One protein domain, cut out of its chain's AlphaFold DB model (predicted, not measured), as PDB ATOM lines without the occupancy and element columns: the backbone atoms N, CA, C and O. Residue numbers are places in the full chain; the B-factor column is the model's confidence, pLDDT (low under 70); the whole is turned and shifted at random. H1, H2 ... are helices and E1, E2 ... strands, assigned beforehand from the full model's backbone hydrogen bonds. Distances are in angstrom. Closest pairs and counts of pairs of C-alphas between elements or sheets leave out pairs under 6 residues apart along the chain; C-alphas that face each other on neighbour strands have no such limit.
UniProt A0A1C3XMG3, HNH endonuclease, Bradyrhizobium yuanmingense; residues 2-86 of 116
ATOM      1  N   GLN A   2     -47.274 -16.935  45.813       94.25
ATOM      2  CA  GLN A   2     -48.168 -17.735  44.969       94.25
ATOM      3  C   GLN A   2     -48.367 -17.089  43.596       94.25
ATOM      4  O   GLN A   2     -48.262 -15.874  43.451       94.25
ATOM      5  N   CYS A   3     -48.651 -17.911  42.590       94.12
ATOM      6  CA  CYS A   3     -49.028 -17.442  41.265       94.12
ATOM      7  C   CYS A   3     -50.460 -16.897  41.285       94.12
ATOM      8  O   CYS A   3     -51.380 -17.579  41.732       94.12
ATOM      9  N   THR A   4     -50.664 -15.718  40.705       95.31
ATOM     10  CA  THR A   4     -51.971 -15.050  40.641       95.31
ATOM     11  C   THR A   4     -53.031 -15.881  39.916       95.31
ATOM     12  O   THR A   4     -54.185 -15.881  40.338       95.31
ATOM     13  N   TYR A   5     -52.645 -16.645  38.892       90.62
ATOM     14  CA  TYR A   5     -53.577 -17.401  38.055       90.62
ATOM     15  C   TYR A   5     -53.875 -18.803  38.593       90.62
ATOM     16  O   TYR A   5     -55.017 -19.115  38.907       90.62
ATOM     17  N   CYS A   6     -52.855 -19.659  38.733       86.56
ATOM     18  CA  CYS A   6     -53.060 -21.043  39.186       86.56
ATOM     19  C   CYS A   6     -53.073 -21.219  40.708       86.56
ATOM     20  O   CYS A   6     -53.248 -22.343  41.169       86.56
ATOM     21  N   LYS A   7     -52.795 -20.161  41.479       90.62
ATOM     22  CA  LYS A   7     -52.704 -20.160  42.953       90.62
ATOM     23  C   LYS A   7     -51.657 -21.103  43.566       90.62
ATOM     24  O   LYS A   7     -51.489 -21.129  44.779       90.62
ATOM     25  N   ARG A   8     -50.882 -21.827  42.752       89.19
ATOM     26  CA  ARG A   8     -49.767 -22.663  43.221       89.19
ATOM     27  C   ARG A   8     -48.583 -21.816  43.665       89.19
ATOM     28  O   ARG A   8     -48.377 -20.696  43.187       89.19
ATOM     29  N   GLU A   9     -47.763 -22.394  44.531       92.38
ATOM     30  CA  GLU A   9     -46.497 -21.796  44.927       92.38
ATOM     31  C   GLU A   9     -45.530 -21.709  43.747       92.38
ATOM     32  O   GLU A   9     -45.312 -22.672  43.006       92.38
ATOM     33  N   THR A  10     -44.953 -20.523  43.575       92.38
ATOM     34  CA  THR A  10     -43.902 -20.296  42.584       92.38
ATOM     35  C   THR A  10     -42.540 -20.619  43.180       92.38
ATOM     36  O   THR A  10     -42.286 -20.393  44.366       92.38
ATOM     37  N   ARG A  11     -41.640 -21.115  42.336       92.81
ATOM     38  CA  ARG A  11     -40.256 -21.412  42.694       92.81
ATOM     39  C   ARG A  11     -39.365 -20.261  42.236       92.81
ATOM     40  O   ARG A  11     -39.470 -19.841  41.086       92.81
ATOM     41  N   PRO A  12     -38.490 -19.718  43.089       91.06
ATOM     42  CA  PRO A  12     -37.573 -18.672  42.659       91.06
ATOM     43  C   PRO A  12     -36.611 -19.222  41.595       91.06
ATOM     44  O   PRO A  12     -36.107 -20.334  41.741       91.06
ATOM     45  N   ALA A  13     -36.330 -18.427  40.558       86.25
ATOM     46  CA  ALA A  13     -35.534 -18.842  39.398       86.25
ATOM     47  C   ALA A  13     -34.167 -19.449  39.766       86.25
ATOM     48  O   ALA A  13     -33.727 -20.400  39.136       86.25
ATOM     49  N   ARG A  14     -33.539 -18.974  40.852       87.81
ATOM     50  CA  ARG A  14     -32.252 -19.489  41.353       87.81
ATOM     51  C   ARG A  14     -32.281 -20.943  41.852       87.81
ATOM     52  O   ARG A  14     -31.223 -21.515  42.065       87.81
ATOM     53  N   LEU A  15     -33.462 -21.504  42.125       84.31
ATOM     54  CA  LEU A  15     -33.626 -22.844  42.709       84.31
ATOM     55  C   LEU A  15     -34.099 -23.893  41.695       84.31
ATOM     56  O   LEU A  15     -34.358 -25.033  42.075       84.31
ATOM     57  N   VAL A  16     -34.267 -23.524  40.426       83.62
ATOM     58  CA  VAL A  16     -34.856 -24.400  39.408       83.62
ATOM     59  C   VAL A  16     -33.996 -24.463  38.156       83.62
ATOM     60  O   VAL A  16     -33.197 -23.572  37.877       83.62
ATOM     61  N   ARG A  17     -34.166 -25.539  37.381       81.75
ATOM     62  CA  ARG A  17     -33.576 -25.637  36.042       81.75
ATOM     63  C   ARG A  17     -34.225 -24.597  35.121       81.75
ATOM     64  O   ARG A  17     -35.378 -24.215  35.325       81.75
ATOM     65  N   LEU A  18     -33.497 -24.196  34.077       76.19
ATOM     66  CA  LEU A  18     -34.038 -23.390  32.979       76.19
ATOM     67  C   LEU A  18     -35.377 -23.976  32.498       76.19
ATOM     68  O   LEU A  18     -35.490 -25.182  32.272       76.19
ATOM     69  N   ASN A  19     -36.379 -23.110  32.337       77.06
ATOM     70  CA  ASN A  19     -37.736 -23.444  31.888       77.06
ATOM     71  C   ASN A  19     -38.578 -24.335  32.827       77.06
ATOM     72  O   ASN A  19     -39.522 -24.983  32.362       77.06
ATOM     73  N   ASP A  20     -38.315 -24.358  34.140       85.50
ATOM     74  CA  ASP A  20     -39.248 -24.988  35.087       85.50
ATOM     75  C   ASP A  20     -40.623 -24.277  35.028       85.50
ATOM     76  O   ASP A  20     -40.695 -23.048  35.142       85.50
ATOM     77  N   PRO A  21     -41.739 -25.011  34.856       86.50
ATOM     78  CA  PRO A  21     -43.069 -24.422  34.680       86.50
ATOM     79  C   PRO A  21     -43.569 -23.624  35.891       86.50
ATOM     80  O   PRO A  21     -44.478 -22.803  35.741       86.50
ATOM     81  N   LEU A  22     -43.019 -23.881  37.080       88.81
ATOM     82  CA  LEU A  22     -43.324 -23.185  38.326       88.81
ATOM     83  C   LEU A  22     -42.333 -22.055  38.638       88.81
ATOM     84  O   LEU A  22     -42.488 -21.415  39.677       88.81
ATOM     85  N   THR A  23     -41.363 -21.776  37.759       93.94
ATOM     86  CA  THR A  23     -40.457 -20.622  37.899       93.94
ATOM     87  C   THR A  23     -41.263 -19.342  38.095       93.94
ATOM     88  O   THR A  23     -42.192 -19.082  37.334       93.94
ATOM     89  N   ARG A  24     -40.922 -18.552  39.113       95.44
ATOM     90  CA  ARG A  24     -41.541 -17.256  39.391       95.44
ATOM     91  C   ARG A  24     -41.145 -16.242  38.321       95.44
ATOM     92  O   ARG A  24     -39.956 -16.028  38.100       95.44
ATOM     93  N   THR A  25     -42.145 -15.611  37.727       95.25
ATOM     94  CA  THR A  25     -42.034 -14.497  36.785       95.25
ATOM     95  C   THR A  25     -42.999 -13.386  37.201       95.25
ATOM     96  O   THR A  25     -43.884 -13.611  38.032       95.25
ATOM     97  N   ASP A  26     -42.838 -12.204  36.615       96.25
ATOM     98  CA  ASP A  26     -43.790 -11.102  36.746       96.25
ATOM     99  C   ASP A  26     -44.576 -10.996  35.432       96.25
ATOM    100  O   ASP A  26     -43.986 -11.042  34.352       96.25
ATOM    101  N   ASP A  27     -45.904 -10.945  35.517       97.00
ATOM    102  CA  ASP A  27     -46.808 -10.816  34.369       97.00
ATOM    103  C   ASP A  27     -47.503  -9.456  34.389       97.00
ATOM    104  O   ASP A  27     -47.889  -8.986  35.459       97.00
ATOM    105  N   HIS A  28     -47.688  -8.845  33.219       98.25
ATOM    106  CA  HIS A  28     -48.497  -7.640  33.069       98.25
ATOM    107  C   HIS A  28     -49.971  -8.000  32.865       98.25
ATOM    108  O   HIS A  28     -50.331  -8.561  31.829       98.25
ATOM    109  N   VAL A  29     -50.835  -7.631  33.816       97.31
ATOM    110  CA  VAL A  29     -52.283  -7.905  33.788       97.31
ATOM    111  C   VAL A  29     -52.898  -7.427  32.474       97.31
ATOM    112  O   VAL A  29     -53.553  -8.211  31.788       97.31
ATOM    113  N   VAL A  30     -52.619  -6.178  32.102       97.62
ATOM    114  CA  VAL A  30     -52.828  -5.647  30.754       97.62
ATOM    115  C   VAL A  30     -51.496  -5.730  29.999       97.62
ATOM    116  O   VAL A  30     -50.527  -5.105  30.439       97.62
ATOM    117  N   PRO A  31     -51.413  -6.469  28.877       97.44
ATOM    118  CA  PRO A  31     -50.179  -6.597  28.105       97.44
ATOM    119  C   PRO A  31     -49.659  -5.248  27.608       97.44
ATOM    120  O   PRO A  31     -50.433  -4.407  27.142       97.44
ATOM    121  N   LEU A  32     -48.335  -5.064  27.621       96.44
ATOM    122  CA  LEU A  32     -47.694  -3.837  27.128       96.44
ATOM    123  C   LEU A  32     -48.068  -3.545  25.664       96.44
ATOM    124  O   LEU A  32     -48.421  -2.420  25.321       96.44
ATOM    125  N   GLY A  33     -48.091  -4.580  24.814       95.81
ATOM    126  CA  GLY A  33     -48.480  -4.468  23.401       95.81
ATOM    127  C   GLY A  33     -49.949  -4.094  23.166       95.81
ATOM    128  O   GLY A  33     -50.326  -3.794  22.037       95.81
ATOM    129  N   ARG A  34     -50.782  -4.091  24.215       96.56
ATOM    130  CA  ARG A  34     -52.208  -3.722  24.164       96.56
ATOM    131  C   ARG A  34     -52.522  -2.490  25.019       96.56
ATOM    132  O   ARG A  34     -53.657  -2.315  25.450       96.56
ATOM    133  N   GLY A  35     -51.523  -1.638  25.257       95.81
ATOM    134  CA  GLY A  35     -51.684  -0.378  25.991       95.81
ATOM    135  C   GLY A  35     -51.510  -0.497  27.507       95.81
ATOM    136  O   GLY A  35     -51.784   0.459  28.228       95.81
ATOM    137  N   GLY A  36     -51.052  -1.648  28.005       96.75
ATOM    138  CA  GLY A  36     -50.670  -1.804  29.403       96.75
ATOM    139  C   GLY A  36     -49.428  -0.987  29.748       96.75
ATOM    140  O   GLY A  36     -48.506  -0.862  28.944       96.75
ATOM    141  N   LEU A  37     -49.387  -0.451  30.967       97.25
ATOM    142  CA  LEU A  37     -48.242   0.307  31.466       97.25
ATOM    143  C   LEU A  37     -47.295  -0.583  32.263       97.25
ATOM    144  O   LEU A  37     -47.710  -1.540  32.918       97.25
ATOM    145  N   ASP A  38     -46.015  -0.237  32.257       97.19
ATOM    146  CA  ASP A  38     -45.009  -0.960  33.019       97.19
ATOM    147  C   ASP A  38     -44.927  -0.479  34.479       97.19
ATOM    148  O   ASP A  38     -43.926   0.083  34.918       97.19
ATOM    149  N   THR A  39     -46.012  -0.659  35.236       97.50
ATOM    150  CA  THR A  39     -46.111  -0.211  36.634       97.50
ATOM    151  C   THR A  39     -46.293  -1.376  37.600       97.50
ATOM    152  O   THR A  39     -46.655  -2.487  37.206       97.50
ATOM    153  N   LYS A  40     -46.048  -1.141  38.895       96.88
ATOM    154  CA  LYS A  40     -46.212  -2.171  39.934       96.88
ATOM    155  C   LYS A  40     -47.661  -2.638  40.059       96.88
ATOM    156  O   LYS A  40     -47.890  -3.790  40.396       96.88
ATOM    157  N   GLU A  41     -48.612  -1.766  39.757       97.00
ATOM    158  CA  GLU A  41     -50.051  -2.030  39.818       97.00
ATOM    159  C   GLU A  41     -50.505  -2.924  38.658       97.00
ATOM    160  O   GLU A  41     -51.436  -3.709  38.815       97.00
ATOM    161  N   ASN A  42     -49.826  -2.842  37.508       97.44
ATOM    162  CA  ASN A  42     -50.090  -3.704  36.358       97.44
ATOM    163  C   ASN A  42     -49.282  -5.012  36.398       97.44
ATOM    164  O   ASN A  42     -49.541  -5.903  35.597       97.44
ATOM    165  N   ARG A  43     -48.309  -5.161  37.303       97.69
ATOM    166  CA  ARG A  43     -47.484  -6.371  37.418       97.69
ATOM    167  C   ARG A  43     -47.983  -7.282  38.536       97.69
ATOM    168  O   ARG A  43     -48.158  -6.858  39.674       97.69
ATOM    169  N   VAL A  44     -48.136  -8.567  38.238       97.19
ATOM    170  CA  VAL A  44     -48.549  -9.585  39.212       97.19
ATOM    171  C   VAL A  44     -47.604 -10.786  39.207       97.19
ATOM    172  O   VAL A  44     -47.081 -11.161  38.155       97.19
ATOM    173  N   PRO A  45     -47.397 -11.454  40.358       96.94
ATOM    174  CA  PRO A  45     -46.576 -12.652  40.395       96.94
ATOM    175  C   PRO A  45     -47.268 -13.784  39.635       96.94
ATOM    176  O   PRO A  45     -48.419 -14.150  39.914       96.94
ATOM    177  N   ALA A  46     -46.549 -14.395  38.704       95.94
ATOM    178  CA  ALA A  46     -47.020 -15.512  37.906       95.94
ATOM    179  C   ALA A  46     -45.983 -16.638  37.882       95.94
ATOM    180  O   ALA A  46     -44.808 -16.449  38.184       95.94
ATOM    181  N   CYS A  47     -46.423 -17.856  37.573       93.94
ATOM    182  CA  CYS A  47     -45.484 -18.909  37.213       93.94
ATOM    183  C   CYS A  47     -45.249 -18.872  35.702       93.94
ATOM    184  O   CYS A  47     -46.180 -18.550  34.956       93.94
ATOM    185  N   LEU A  48     -44.055 -19.267  35.255       91.75
ATOM    186  CA  LEU A  48     -43.654 -19.255  33.846       91.75
ATOM    187  C   LEU A  48     -44.722 -19.885  32.950       91.75
ATOM    188  O   LEU A  48     -45.103 -19.315  31.939       91.75
ATOM    189  N   ARG A  49     -45.285 -21.026  33.362       87.56
ATOM    190  CA  ARG A  49     -46.332 -21.702  32.589       87.56
ATOM    191  C   ARG A  49     -47.631 -20.901  32.470       87.56
ATOM    192  O   ARG A  49     -48.213 -20.927  31.395       87.56
ATOM    193  N   CYS A  50     -48.109 -20.251  33.537       91.12
ATOM    194  CA  CYS A  50     -49.320 -19.424  33.439       91.12
ATOM    195  C   CYS A  50     -49.060 -18.222  32.539       91.12
ATOM    196  O   CYS A  50     -49.841 -17.980  31.634       91.12
ATOM    197  N   ASN A  51     -47.950 -17.521  32.786       94.88
ATOM    198  CA  ASN A  51     -47.562 -16.323  32.046       94.88
ATOM    199  C   ASN A  51     -47.435 -16.646  30.541       94.88
ATOM    200  O   ASN A  51     -48.087 -16.018  29.716       94.88
ATOM    201  N   SER A  52     -46.765 -17.747  30.174       90.81
ATOM    202  CA  SER A  52     -46.678 -18.177  28.769       90.81
ATOM    203  C   SER A  52     -48.014 -18.565  28.125       90.81
ATOM    204  O   SER A  52     -48.123 -18.496  26.906       90.81
ATOM    205  N   ILE A  53     -48.997 -19.051  28.892       89.75
ATOM    206  CA  ILE A  53     -50.328 -19.372  28.347       89.75
ATOM    207  C   ILE A  53     -51.164 -18.102  28.238       89.75
ATOM    208  O   ILE A  53     -51.862 -17.949  27.245       89.75
ATOM    209  N   LYS A  54     -51.080 -17.203  29.230       93.56
ATOM    210  CA  LYS A  54     -51.748 -15.904  29.196       93.56
ATOM    211  C   LYS A  54     -51.303 -15.108  27.970       93.56
ATOM    212  O   LYS A  54     -52.153 -14.633  27.224       93.56
ATOM    213  N   GLY A  55     -49.991 -14.990  27.758       93.81
ATOM    214  CA  GLY A  55     -49.433 -14.185  26.673       93.81
ATOM    215  C   GLY A  55     -50.049 -12.782  26.652       93.81
ATOM    216  O   GLY A  55     -50.156 -12.127  27.691       93.81
ATOM    217  N   ASP A  56     -50.534 -12.377  25.478       94.44
ATOM    218  CA  ASP A  56     -51.167 -11.073  25.246       94.44
ATOM    219  C   ASP A  56     -52.690 -11.059  25.476       94.44
ATOM    220  O   ASP A  56     -53.393 -10.162  24.993       94.44
ATOM    221  N   MET A  57     -53.229 -12.043  26.205       96.19
ATOM    222  CA  MET A  57     -54.637 -12.011  26.594       96.19
ATOM    223  C   MET A  57     -54.914 -10.868  27.575       96.19
ATOM    224  O   MET A  57     -54.217 -10.702  28.582       96.19
ATOM    225  N   MET A  58     -55.982 -10.124  27.295       96.94
ATOM    226  CA  MET A  58     -56.601  -9.195  28.238       96.94
ATOM    227  C   MET A  58     -57.224  -9.962  29.415       96.94
ATOM    228  O   MET A  58     -57.519 -11.153  29.282       96.94
ATOM    229  N   PRO A  59     -57.480  -9.308  30.562       95.69
ATOM    230  CA  PRO A  59     -58.083  -9.965  31.724       95.69
ATOM    231  C   PRO A  59     -59.378 -10.726  31.410       95.69
ATOM    232  O   PRO A  59     -59.543 -11.859  31.863       95.69
ATOM    233  N   ASP A  60     -60.248 -10.153  30.576       96.19
ATOM    234  CA  ASP A  60     -61.517 -10.778  30.186       96.19
ATOM    235  C   ASP A  60     -61.310 -11.991  29.269       96.19
ATOM    236  O   ASP A  60     -61.946 -13.031  29.444       96.19
ATOM    237  N   GLU A  61     -60.368 -11.902  28.327       94.12
ATOM    238  CA  GLU A  61     -59.993 -13.015  27.446       94.12
ATOM    239  C   GLU A  61     -59.367 -14.160  28.252       94.12
ATOM    240  O   GLU A  61     -59.677 -15.330  28.025       94.12
ATOM    241  N   TRP A  62     -58.540 -13.830  29.248       92.88
ATOM    242  CA  TRP A  62     -57.988 -14.808  30.179       92.88
ATOM    243  C   TRP A  62     -59.088 -15.480  31.009       92.88
ATOM    244  O   TRP A  62     -59.081 -16.703  31.170       92.88
ATOM    245  N   ALA A  63     -60.057 -14.713  31.515       90.81
ATOM    246  CA  ALA A  63     -61.194 -15.258  32.252       90.81
ATOM    247  C   ALA A  63     -62.030 -16.209  31.378       90.81
ATOM    248  O   ALA A  63     -62.359 -17.316  31.814       90.81
ATOM    249  N   ALA A  64     -62.291 -15.833  30.124       90.00
ATOM    250  CA  ALA A  64     -62.967 -16.686  29.152       90.00
ATOM    251  C   ALA A  64     -62.163 -17.965  28.850       90.00
ATOM    252  O   ALA A  64     -62.723 -19.065  28.855       90.00
ATOM    253  N   TYR A  65     -60.841 -17.854  28.671       86.94
ATOM    254  CA  TYR A  65     -59.957 -19.008  28.482       86.94
ATOM    255  C   TYR A  65     -60.028 -19.970  29.671       86.94
ATOM    256  O   TYR A  65     -60.150 -21.180  29.481       86.94
ATOM    257  N   MET A  66     -59.987 -19.447  30.896       83.00
ATOM    258  CA  MET A  66     -60.087 -20.239  32.125       83.00
ATOM    259  C   MET A  66     -61.439 -20.944  32.252       83.00
ATOM    260  O   MET A  66     -61.472 -22.119  32.617       83.00
ATOM    261  N   ALA A  67     -62.534 -20.255  31.922       83.69
ATOM    262  CA  ALA A  67     -63.878 -20.828  31.927       83.69
ATOM    263  C   ALA A  67     -64.015 -21.968  30.904       83.69
ATOM    264  O   ALA A  67     -64.589 -23.011  31.212       83.69
ATOM    265  N   ALA A  68     -63.426 -21.807  29.716       82.38
ATOM    266  CA  ALA A  68     -63.388 -22.845  28.689       82.38
ATOM    267  C   ALA A  68     -62.406 -23.991  29.015       82.38
ATOM    268  O   ALA A  68     -62.571 -25.107  28.525       82.38
ATOM    269  N   ASN A  69     -61.389 -23.737  29.847       79.12
ATOM    270  CA  ASN A  69     -60.319 -24.684  30.175       79.12
ATOM    271  C   ASN A  69     -60.152 -24.852  31.700       79.12
ATOM    272  O   ASN A  69     -59.081 -24.557  32.248       79.12
ATOM    273  N   PRO A  70     -61.157 -25.396  32.410       72.81
ATOM    274  CA  PRO A  70     -61.152 -25.488  33.870       72.81
ATOM    275  C   PRO A  70     -60.039 -26.378  34.433       72.81
ATOM    276  O   PRO A  70     -59.773 -26.318  35.622       72.81
ATOM    277  N   MET A  71     -59.369 -27.187  33.605       70.56
ATOM    278  CA  MET A  71     -58.209 -28.002  33.985       70.56
ATOM    279  C   MET A  71     -56.964 -27.654  33.161       70.56
ATOM    280  O   MET A  71     -56.134 -28.517  32.894       70.56
ATOM    281  N   TRP A  72     -56.786 -26.401  32.736       68.56
ATOM    282  CA  TRP A  72     -55.670 -26.038  31.850       68.56
ATOM    283  C   TRP A  72     -54.279 -26.436  32.411       68.56
ATOM    284  O   TRP A  72     -53.341 -26.711  31.657       68.56
ATOM    285  N   TRP A  73     -54.120 -26.524  33.740       64.38
ATOM    286  CA  TRP A  73     -52.871 -26.947  34.388       64.38
ATOM    287  C   TRP A  73     -52.546 -28.434  34.186       64.38
ATOM    288  O   TRP A  73     -51.384 -28.824  34.362       64.38
ATOM    289  N   THR A  74     -53.512 -29.263  33.783       58.22
ATOM    290  CA  THR A  74     -53.258 -30.651  33.367       58.22
ATOM    291  C   THR A  74     -52.816 -30.744  31.913       58.22
ATOM    292  O   THR A  74     -52.280 -31.783  31.529       58.22
ATOM    293  N   LEU A  75     -52.920 -29.651  31.137       55.62
ATOM    294  CA  LEU A  75     -52.523 -29.646  29.735       55.62
ATOM    295  C   LEU A  75     -51.000 -29.659  29.587       55.62
ATOM    296  O   LEU A  75     -50.340 -28.615  29.540       55.62
ATOM    297  N   THR A  76     -50.407 -30.849  29.614       49.66
ATOM    298  CA  THR A  76     -48.963 -31.042  29.462       49.66
ATOM    299  C   THR A  76     -48.487 -30.520  28.102       49.66
ATOM    300  O   THR A  76     -49.272 -30.261  27.191       49.66
ATOM    301  N   ARG A  77     -47.166 -30.359  27.947       46.69
ATOM    302  CA  ARG A  77     -46.483 -29.926  26.707       46.69
ATOM    303  C   ARG A  77     -47.008 -30.621  25.431       46.69
ATOM    304  O   ARG A  77     -46.951 -30.028  24.360       46.69
ATOM    305  N   TYR A  78     -47.565 -31.824  25.571       39.53
ATOM    306  CA  TYR A  78     -48.207 -32.627  24.532       39.53
ATOM    307  C   TYR A  78     -49.427 -31.954  23.868       39.53
ATOM    308  O   TYR A  78     -49.569 -32.016  22.650       39.53
ATOM    309  N   GLN A  79     -50.270 -31.231  24.614       50.56
ATOM    310  CA  GLN A  79     -51.504 -30.656  24.052       50.56
ATOM    311  C   GLN A  79     -51.280 -29.443  23.148       50.56
ATOM    312  O   GLN A  79     -51.986 -29.305  22.156       50.56
ATOM    313  N   ARG A  80     -50.266 -28.609  23.417       47.81
ATOM    314  CA  ARG A  80     -49.911 -27.493  22.517       47.81
ATOM    315  C   ARG A  80     -49.351 -27.979  21.181       47.81
ATOM    316  O   ARG A  80     -49.678 -27.404  20.153       47.81
ATOM    317  N   HIS A  81     -48.555 -29.050  21.191       48.84
ATOM    318  CA  HIS A  81     -48.070 -29.685  19.964       48.84
ATOM    319  C   HIS A  81     -49.245 -30.217  19.130       48.84
ATOM    320  O   HIS A  81     -49.356 -29.888  17.952       48.84
ATOM    321  N   LEU A  82     -50.190 -30.921  19.761       43.34
ATOM    322  CA  LEU A  82     -51.397 -31.405  19.086       43.34
ATOM    323  C   LEU A  82     -52.292 -30.274  18.548       43.34
ATOM    324  O   LEU A  82     -52.767 -30.378  17.422       43.34
ATOM    325  N   GLN A  83     -52.481 -29.178  19.290       51.28
ATOM    326  CA  GLN A  83     -53.262 -28.016  18.836       51.28
ATOM    327  C   GLN A  83     -52.587 -27.252  17.683       51.28
ATOM    328  O   GLN A  83     -53.277 -26.740  16.809       51.28
ATOM    329  N   SER A  84     -51.251 -27.199  17.649       46.75
ATOM    330  CA  SER A  84     -50.505 -26.568  16.548       46.75
ATOM    331  C   SER A  84     -50.485 -27.397  15.256       46.75
ATOM    332  O   SER A  84     -50.211 -26.852  14.191       46.75
ATOM    333  N   ILE A  85     -50.781 -28.699  15.340       49.09
ATOM    334  CA  ILE A  85     -50.716 -29.643  14.209       49.09
ATOM    335  C   ILE A  85     -52.116 -30.029  13.710       49.09
ATOM    336  O   ILE A  85     -52.281 -30.365  12.540       49.09
ATOM    337  N   SER A  86     -53.143 -29.959  14.558       40.91
ATOM    338  CA  SER A  86     -54.486 -30.444  14.240       40.91
ATOM    339  C   SER A  86     -55.534 -29.342  14.387       40.91
ATOM    340  O   SER A  86     -55.887 -28.953  15.499       40.91
TER     341      SER A  86
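This is residues 2 to 86 of the 116 residues of the protein "HNH endonuclease" of Bradyrhizobium yuanmingense (UniProt A0A1C3XMG3). A small two-stranded hairpin, E1 and E2, leads directly into a short helix H1 near the middle of the domain; H2 lies beyond H1 and about crosswise to it, and long loops make up much of the rest. Residues 74 to 86, which include H3, stick out from this body as a free arm. The printed part has 85 residues, with two named strands and then three named helices in the order E1, E2, H1, H2, H3; the sheet's order is E1 - E2, antiparallel. The class is mixed, helices and strands, though named elements hold only 36 of the 85 residues. The whole is compact, with a radius of gyration of the C-alphas of 13.3 A and spans of 38 by 32 by 21 A.

Strands E1, residues 24 to 28, and E2, residues 43 to 47, form an antiparallel hairpin, with 139 degrees between their directions. N 25 and O 46 are 2.8 A apart, and N 44 and O 27 are 2.8 A apart, both within hydrogen-bond range. Helix H1, residues 48 to 54, has 5 pairs of C-alphas within 8 A of E1, the closest being those of Thr 25 and Leu 48, 5.8 A apart. H1 and H2, residues 59 to 68, are close but not clearly touching, with the C-alphas of Lys 54 and Trp 62 the closest at 6.4 A. Their lines are about perpendicular, at 84 degrees. H2 is apart from both strands. H3, residues 77 to 85, is apart from E1, E2, H1 and H2. Every O i to N i+4 pair is within hydrogen-bond range in H1 and H2; in H3 it is 4 of 5.

E1 begins at C-alpha 24, (-41.541, -17.256, 39.391), and is 13.4 A long. E2 measures 12.7 A from C-alpha 43 to C-alpha 47. H1 measures 9.9 A from C-alpha 48 to C-alpha 54. H2 is the longest helix by residues, 14.3 A long, and begins at C-alpha 59, (-58.083, -9.965, 31.724). H3 is 13.2 A long and ends at C-alpha 85, (-50.716, -29.643, 14.209).

The C-alphas of Lys 40 and Ser 86 are the two farthest apart, 39.1 A. The printed part has no cut. The link from E1 to E2 is long, with 14 residues; E2 to H1 and H1 to H2 are tight links, and H2 to H3 is short. Residues 2 to 23 have no named element. The mean pLDDT of the printed part is 84.3; residues 72 to 86 are under 70, and H3 has a mean of 47.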